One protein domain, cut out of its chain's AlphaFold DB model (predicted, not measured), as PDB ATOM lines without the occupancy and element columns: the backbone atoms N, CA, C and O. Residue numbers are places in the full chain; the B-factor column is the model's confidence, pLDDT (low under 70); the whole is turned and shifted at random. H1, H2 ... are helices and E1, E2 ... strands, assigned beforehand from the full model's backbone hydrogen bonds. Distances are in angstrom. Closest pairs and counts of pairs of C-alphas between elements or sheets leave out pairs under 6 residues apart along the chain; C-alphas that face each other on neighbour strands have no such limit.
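This is residues 2 to 11 and 27 to 74 of the 84 residues of an uncharacterized protein of Niveispirillum sp. SYP-B3756 (UniProt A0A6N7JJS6). A long two-stranded antiparallel ribbon, E1 beside E2, has one helix near each end: H1 runs roughly lengthwise by the half where E2 begins, and H2 crosses steeply near the half where E2 ends. The two helices stay apart. The printed part has 58 residues with two named strands and two named helices, in the order E1, H1, E2, H2, and its class is mixed, helices and strands. The whole is only just loose, close to compact, with a radius of gyration of the C-alphas of 12.7 A, and flat, with spans of 33, 30 and 16 A.

E1, residues 3 to 10, and E2, residues 42 to 50, are antiparallel neighbours, with 158 degrees between their directions. N 6 and O 47, 2.8 A, and N 44 and O 8, 3.0 A, are within hydrogen-bond range. H1, residues 27 to 38, comes closest to E2 at the C-alphas of Arg 37 and Val 43, 5.8 A apart. H1 and E1 are near each other, with 8 pairs of C-alphas within 10 A. H2, residues 56 to 70, comes closest to E2 at the C-alphas of Val 49 and Leu 63, 7.5 A apart. H2 is apart from E1 and from H1. In H1 and H2, every O i to N i+4 pair is within hydrogen-bond range.

E2 is 24.3 A long from first to last C-alpha and E1 22.4 A. E1 begins at C-alpha 3, (-9.569, 13.270, 0.700). H2 is 20.8 A long and ends at C-alpha 70, (1.055, 20.121, -10.560); H1 is 16.8 A long.

The C-alphas farthest apart, those of Gly 40 and Ser 52, are 34.3 A apart. Residues 12 to 26 are not printed, and C-alphas 11 and 27 are 21.5 A apart across this cut, in the link from E1 to H1. The links H1 to E2 and E2 to H2 are tight. No printed residue of this predicted model is under pLDDT 70.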
ATOM      1  N   PRO A   2     -11.802  16.023   4.026       83.00
ATOM      2  CA  PRO A   2     -12.105  15.167   2.884       83.00
ATOM      3  C   PRO A   2     -10.870  14.932   2.003       83.00
ATOM      4  O   PRO A   2     -10.108  15.860   1.730       83.00
ATOM      5  N   ASP A   3     -10.680  13.685   1.564       90.12
ATOM      6  CA  ASP A   3      -9.569  13.270   0.700       90.12
ATOM      7  C   ASP A   3     -10.049  13.082  -0.741       90.12
ATOM      8  O   ASP A   3     -10.708  12.092  -1.073       90.12
ATOM      9  N   PHE A   4      -9.748  14.057  -1.594       92.56
ATOM     10  CA  PHE A   4     -10.189  14.065  -2.980       92.56
ATOM     11  C   PHE A   4      -9.249  13.252  -3.859       92.56
ATOM     12  O   PHE A   4      -8.039  13.481  -3.885       92.56
ATOM     13  N   GLY A   5      -9.818  12.352  -4.657       94.25
ATOM     14  CA  GLY A   5      -9.090  11.734  -5.760       94.25
ATOM     15  C   GLY A   5      -9.043  12.676  -6.960       94.25
ATOM     16  O   GLY A   5     -10.098  13.066  -7.458       94.25
ATOM     17  N   LEU A   6      -7.845  13.021  -7.437       95.25
ATOM     18  CA  LEU A   6      -7.656  13.829  -8.642       95.25
ATOM     19  C   LEU A   6      -7.426  12.946  -9.864       95.25
ATOM     20  O   LEU A   6      -6.535  12.093  -9.874       95.25
ATOM     21  N   PHE A   7      -8.181  13.206 -10.926       95.38
ATOM     22  CA  PHE A   7      -8.068  12.504 -12.201       95.38
ATOM     23  C   PHE A   7      -8.011  13.508 -13.338       95.38
ATOM     24  O   PHE A   7      -8.873  14.376 -13.435       95.38
ATOM     25  N   ILE A   8      -7.034  13.375 -14.229       94.50
ATOM     26  CA  ILE A   8      -7.056  14.114 -15.488       94.50
ATOM     27  C   ILE A   8      -7.981  13.396 -16.466       94.50
ATOM     28  O   ILE A   8      -7.856  12.191 -16.696       94.50
ATOM     29  N   VAL A   9      -8.906  14.152 -17.045       95.00
ATOM     30  CA  VAL A   9      -9.846  13.702 -18.066       95.00
ATOM     31  C   VAL A   9      -9.594  14.538 -19.310       95.00
ATOM     32  O   VAL A   9      -9.786  15.752 -19.316       95.00
ATOM     33  N   ARG A  10      -9.127  13.898 -20.381       93.25
ATOM     34  CA  ARG A  10      -8.859  14.552 -21.661       93.25
ATOM     35  C   ARG A  10      -9.770  13.965 -22.741       93.25
ATOM     36  O   ARG A  10      -9.651  12.773 -23.032       93.25
ATOM     37  N   PRO A  11     -10.654  14.771 -23.352       92.06
ATOM     38  CA  PRO A  11     -11.419  14.333 -24.508       92.06
ATOM     39  C   PRO A  11     -10.500  14.109 -25.721       92.06
ATOM     40  O   PRO A  11      -9.432  14.722 -25.801       92.06
ATOM     41  N   ASP A  27     -17.634   5.776  -5.778       90.88
ATOM     42  CA  ASP A  27     -18.159   4.636  -6.538       90.88
ATOM     43  C   ASP A  27     -18.906   5.066  -7.805       90.88
ATOM     44  O   ASP A  27     -18.632   4.542  -8.887       90.88
ATOM     45  N   GLU A  28     -19.769   6.081  -7.710       91.62
ATOM     46  CA  GLU A  28     -20.450   6.664  -8.874       91.62
ATOM     47  C   GLU A  28     -19.436   7.240  -9.872       91.62
ATOM     48  O   GLU A  28     -19.479   6.959 -11.074       91.62
ATOM     49  N   ALA A  29     -18.458   7.995  -9.374       91.88
ATOM     50  CA  ALA A  29     -17.450   8.617 -10.212       91.88
ATOM     51  C   ALA A  29     -16.542   7.580 -10.892       91.88
ATOM     52  O   ALA A  29     -16.181   7.758 -12.053       91.88
ATOM     53  N   ARG A  30     -16.224   6.455 -10.237       91.50
ATOM     54  CA  ARG A  30     -15.485   5.342 -10.867       91.50
ATOM     55  C   ARG A  30     -16.217   4.776 -12.081       91.50
ATOM     56  O   ARG A  30     -15.570   4.494 -13.093       91.50
ATOM     57  N   ILE A  31     -17.538   4.623 -11.998       94.62
ATOM     58  CA  ILE A  31     -18.359   4.156 -13.124       94.62
ATOM     59  C   ILE A  31     -18.299   5.179 -14.264       94.62
ATOM     60  O   ILE A  31     -18.001   4.814 -15.403       94.62
ATOM     61  N   THR A  32     -18.483   6.464 -13.954       93.25
ATOM     62  CA  THR A  32     -18.406   7.555 -14.939       93.25
ATOM     63  C   THR A  32     -17.038   7.630 -15.616       93.25
ATOM     64  O   THR A  32     -16.960   7.642 -16.844       93.25
ATOM     65  N   LEU A  33     -15.945   7.592 -14.852       93.44
ATOM     66  CA  LEU A  33     -14.578   7.605 -15.384       93.44
ATOM     67  C   LEU A  33     -14.300   6.390 -16.280       93.44
ATOM     68  O   LEU A  33     -13.667   6.526 -17.331       93.44
ATOM     69  N   LYS A  34     -14.799   5.203 -15.905       94.38
ATOM     70  CA  LYS A  34     -14.698   3.994 -16.735       94.38
ATOM     71  C   LYS A  34     -15.450   4.163 -18.056       94.38
ATOM     72  O   LYS A  34     -14.906   3.811 -19.102       94.38
ATOM     73  N   ASN A  35     -16.659   4.718 -18.019       95.12
ATOM     74  CA  ASN A  35     -17.462   4.965 -19.217       95.12
ATOM     75  C   ASN A  35     -16.799   5.991 -20.140       95.12
ATOM     76  O   ASN A  35     -16.704   5.743 -21.339       95.12
ATOM     77  N   LEU A  36     -16.261   7.083 -19.591       93.31
ATOM     78  CA  LEU A  36     -15.502   8.079 -20.354       93.31
ATOM     79  C   LEU A  36     -14.292   7.446 -21.043       93.31
ATOM     80  O   LEU A  36     -14.093   7.638 -22.243       93.31
ATOM     81  N   ARG A  37     -13.524   6.630 -20.313       93.31
ATOM     82  CA  ARG A  37     -12.378   5.912 -20.880       93.31
ATOM     83  C   ARG A  37     -12.791   4.993 -22.031       93.31
ATOM     84  O   ARG A  37     -12.147   4.989 -23.074       93.31
ATOM     85  N   ASN A  38     -13.878   4.245 -21.859       94.19
ATOM     86  CA  ASN A  38     -14.416   3.376 -22.908       94.19
ATOM     87  C   ASN A  38     -14.963   4.174 -24.108       94.19
ATOM     88  O   ASN A  38     -14.929   3.679 -25.229       94.19
ATOM     89  N   GLY A  39     -15.425   5.406 -23.885       91.50
ATOM     90  CA  GLY A  39     -15.865   6.347 -24.919       91.50
ATOM     91  C   GLY A  39     -14.729   7.085 -25.639       91.50
ATOM     92  O   GLY A  39     -15.004   8.016 -26.390       91.50
ATOM     93  N   GLY A  40     -13.466   6.711 -25.410       91.94
ATOM     94  CA  GLY A  40     -12.305   7.290 -26.094       91.94
ATOM     95  C   GLY A  40     -11.678   8.501 -25.398       91.94
ATOM     96  O   GLY A  40     -10.773   9.120 -25.959       91.94
ATOM     97  N   PHE A  41     -12.110   8.844 -24.181       94.88
ATOM     98  CA  PHE A  41     -11.417   9.842 -23.365       94.88
ATOM     99  C   PHE A  41     -10.153   9.229 -22.763       94.88
ATOM    100  O   PHE A  41     -10.142   8.085 -22.303       94.88
ATOM    101  N   HIS A  42      -9.090  10.018 -22.680       94.69
ATOM    102  CA  HIS A  42      -7.939   9.654 -21.872       94.69
ATOM    103  C   HIS A  42      -8.210  10.038 -20.415       94.69
ATOM    104  O   HIS A  42      -8.364  11.215 -20.095       94.69
ATOM    105  N   VAL A  43      -8.274   9.037 -19.540       95.50
ATOM    106  CA  VAL A  43      -8.508   9.214 -18.105       95.50
ATOM    107  C   VAL A  43      -7.332   8.624 -17.340       95.50
ATOM    108  O   VAL A  43      -7.057   7.429 -17.473       95.50
ATOM    109  N   ALA A  44      -6.666   9.439 -16.525       94.12
ATOM    110  CA  ALA A  44      -5.553   9.001 -15.686       94.12
ATOM    111  C   ALA A  44      -5.674   9.570 -14.269       94.12
ATOM    112  O   ALA A  44      -6.078  10.715 -14.076       94.12
ATOM    113  N   ALA A  45      -5.323   8.763 -13.270       93.69
ATOM    114  CA  ALA A  45      -5.210   9.236 -11.895       93.69
ATOM    115  C   ALA A  45      -3.968  10.127 -11.765       93.69
ATOM    116  O   ALA A  45      -2.906   9.774 -12.279       93.69
ATOM    117  N   LEU A  46      -4.107  11.266 -11.089       91.31
ATOM    118  CA  LEU A  46      -2.999  12.177 -10.804       91.31
ATOM    119  C   LEU A  46      -2.446  11.919  -9.404       91.31
ATOM    120  O   LEU A  46      -1.316  11.472  -9.248       91.31
ATOM    121  N   THR A  47      -3.246  12.211  -8.381       93.19
ATOM    122  CA  THR A  47      -2.862  12.080  -6.973       93.19
ATOM    123  C   THR A  47      -4.103  12.181  -6.082       93.19
ATOM    124  O   THR A  47      -5.225  12.329  -6.574       93.19
ATOM    125  N   ARG A  48      -3.907  12.102  -4.771       92.38
ATOM    126  CA  ARG A  48      -4.910  12.410  -3.754       92.38
ATOM    127  C   ARG A  48      -4.551  13.697  -3.033       92.38
ATOM    128  O   ARG A  48      -3.372  13.960  -2.800       92.38
ATOM    129  N   VAL A  49      -5.562  14.491  -2.704       92.62
ATOM    130  CA  VAL A  49      -5.391  15.768  -2.011       92.62
ATOM    131  C   VAL A  49      -6.387  15.851  -0.870       92.62
ATOM    132  O   VAL A  49      -7.598  15.837  -1.089       92.62
ATOM    133  N   SER A  50      -5.871  15.980   0.347       91.31
ATOM    134  CA  SER A  50      -6.694  16.293   1.507       91.31
ATOM    135  C   SER A  50      -6.968  17.792   1.544       91.31
ATOM    136  O   SER A  50      -6.046  18.604   1.464       91.31
ATOM    137  N   VAL A  51      -8.239  18.160   1.665       88.88
ATOM    138  CA  VAL A  51      -8.678  19.557   1.657       88.88
ATOM    139  C   VAL A  51      -9.160  19.923   3.056       88.88
ATOM    140  O   VAL A  51      -9.836  19.134   3.722       88.88
ATOM    141  N   SER A  52      -8.772  21.101   3.538       85.56
ATOM    142  CA  SER A  52      -9.061  21.523   4.917       85.56
ATOM    143  C   SER A  52     -10.494  22.013   5.093       85.56
ATOM    144  O   SER A  52     -11.031  21.957   6.193       85.56
ATOM    145  N   SER A  53     -11.090  22.515   4.012       81.81
ATOM    146  CA  SER A  53     -12.421  23.114   4.011       81.81
ATOM    147  C   SER A  53     -13.510  22.080   3.744       81.81
ATOM    148  O   SER A  53     -13.391  21.274   2.821       81.81
ATOM    149  N   GLU A  54     -14.597  22.163   4.507       80.56
ATOM    150  CA  GLU A  54     -15.851  21.444   4.247       80.56
ATOM    151  C   GLU A  54     -16.806  22.254   3.354       80.56
ATOM    152  O   GLU A  54     -17.785  21.718   2.844       80.56
ATOM    153  N   GLU A  55     -16.509  23.538   3.118       87.62
ATOM    154  CA  GLU A  55     -17.262  24.374   2.186       87.62
ATOM    155  C   GLU A  55     -16.798  24.132   0.734       87.62
ATOM    156  O   GLU A  55     -15.599  24.293   0.454       87.62
ATOM    157  N   PRO A  56     -17.714  23.809  -0.205       85.56
ATOM    158  CA  PRO A  56     -17.372  23.451  -1.582       85.56
ATOM    159  C   PRO A  56     -16.558  24.507  -2.341       85.56
ATOM    160  O   PRO A  56     -15.602  24.164  -3.032       85.56
ATOM    161  N   ALA A  57     -16.894  25.791  -2.199       88.19
ATOM    162  CA  ALA A  57     -16.213  26.868  -2.924       88.19
ATOM    163  C   ALA A  57     -14.753  27.028  -2.469       88.19
ATOM    164  O   ALA A  57     -13.830  27.081  -3.286       88.19
ATOM    165  N   ALA A  58     -14.527  27.038  -1.154       89.38
ATOM    166  CA  ALA A  58     -13.187  27.092  -0.583       89.38
ATOM    167  C   ALA A  58     -12.380  25.817  -0.886       89.38
ATOM    168  O   ALA A  58     -11.178  25.899  -1.159       89.38
ATOM    169  N   ALA A  59     -13.026  24.648  -0.902       90.25
ATOM    170  CA  ALA A  59     -12.377  23.402  -1.289       90.25
ATOM    171  C   ALA A  59     -11.947  23.410  -2.765       90.25
ATOM    172  O   ALA A  59     -10.806  23.062  -3.074       90.25
ATOM    173  N   GLN A  60     -12.810  23.889  -3.665       91.00
ATOM    174  CA  GLN A  60     -12.492  24.038  -5.083       91.00
ATOM    175  C   GLN A  60     -11.304  24.982  -5.304       91.00
ATOM    176  O   GLN A  60     -10.409  24.662  -6.085       91.00
ATOM    177  N   ALA A  61     -11.245  26.110  -4.589       91.81
ATOM    178  CA  ALA A  61     -10.120  27.042  -4.681       91.81
ATOM    179  C   ALA A  61      -8.791  26.399  -4.236       91.81
ATOM    180  O   ALA A  61      -7.772  26.552  -4.917       91.81
ATOM    181  N   GLN A  62      -8.800  25.630  -3.140       91.94
ATOM    182  CA  GLN A  62      -7.619  24.890  -2.675       91.94
ATOM    183  C   GLN A  62      -7.178  23.834  -3.696       91.94
ATOM    184  O   GLN A  62      -5.999  23.764  -4.047       91.94
ATOM    185  N   LEU A  63      -8.124  23.057  -4.230       92.94
ATOM    186  CA  LEU A  63      -7.853  22.039  -5.247       92.94
ATOM    187  C   LEU A  63      -7.307  22.656  -6.542       92.94
ATOM    188  O   LEU A  63      -6.340  22.138  -7.101       92.94
ATOM    189  N   GLN A  64      -7.859  23.788  -6.989       93.75
ATOM    190  CA  GLN A  64      -7.345  24.523  -8.146       93.75
ATOM    191  C   GLN A  64      -5.916  25.021  -7.907       93.75
ATOM    192  O   GLN A  64      -5.093  24.952  -8.818       93.75
ATOM    193  N   GLY A  65      -5.593  25.474  -6.692       92.75
ATOM    194  CA  GLY A  65      -4.226  25.835  -6.308       92.75
ATOM    195  C   GLY A  65      -3.253  24.661  -6.430       92.75
ATOM    196  O   GLY A  65      -2.199  24.800  -7.053       92.75
ATOM    197  N   VAL A  66      -3.632  23.485  -5.920       92.62
ATOM    198  CA  VAL A  66      -2.809  22.267  -6.028       92.62
ATOM    199  C   VAL A  66      -2.625  21.844  -7.484       92.62
ATOM    200  O   VAL A  66      -1.504  21.562  -7.907       92.62
ATOM    201  N   VAL A  67      -3.695  21.851  -8.279       93.25
ATOM    202  CA  VAL A  67      -3.619  21.519  -9.709       93.25
ATOM    203  C   VAL A  67      -2.756  22.525 -10.466       93.25
ATOM    204  O   VAL A  67      -1.920  22.120 -11.266       93.25
ATOM    205  N   ASN A  68      -2.860  23.820 -10.176       93.31
ATOM    206  CA  ASN A  68      -1.975  24.814 -10.782       93.31
ATOM    207  C   ASN A  68      -0.495  24.537 -10.476       93.31
ATOM    208  O   ASN A  68       0.328  24.732 -11.365       93.31
ATOM    209  N   GLY A  69      -0.168  24.052  -9.272       91.88
ATOM    210  CA  GLY A  69       1.187  23.614  -8.918       91.88
ATOM    211  C   GLY A  69       1.629  22.357  -9.676       91.88
ATOM    212  O   GLY A  69       2.722  22.322 -10.233       91.88
ATOM    213  N   LEU A  70       0.761  21.344  -9.791       90.06
ATOM    214  CA  LEU A  70       1.055  20.121 -10.560       90.06
ATOM    215  C   LEU A  70       1.332  20.404 -12.045       90.06
ATOM    216  O   LEU A  70       2.104  19.691 -12.684       90.06
ATOM    217  N   PHE A  71       0.694  21.439 -12.590       90.25
ATOM    218  CA  PHE A  71       0.816  21.859 -13.983       90.25
ATOM    219  C   PHE A  71       1.617  23.162 -14.133       90.25
ATOM    220  O   PHE A  71       1.491  23.836 -15.154       90.25
ATOM    221  N   GLU A  72       2.450  23.533 -13.156       90.75
ATOM    222  CA  GLU A  72       3.182  24.808 -13.173       90.75
ATOM    223  C   GLU A  72       4.085  24.944 -14.408       90.75
ATOM    224  O   GLU A  72       4.116  25.997 -15.044       90.75
ATOM    225  N   GLN A  73       4.756  23.853 -14.788       87.00
ATOM    226  CA  GLN A  73       5.620  23.783 -15.972       87.00
ATOM    227  C   GLN A  73       4.857  23.484 -17.273       87.00
ATOM    228  O   GLN A  73       5.450  23.460 -18.352       87.00
ATOM    229  N   ALA A  74       3.548  23.228 -17.198       85.12
ATOM    230  CA  ALA A  74       2.740  22.964 -18.375       85.12
ATOM    231  C   ALA A  74       2.273  24.279 -19.014       85.12
ATOM    232  O   ALA A  74       1.851  25.215 -18.340       85.12
TER     233      ALA A  74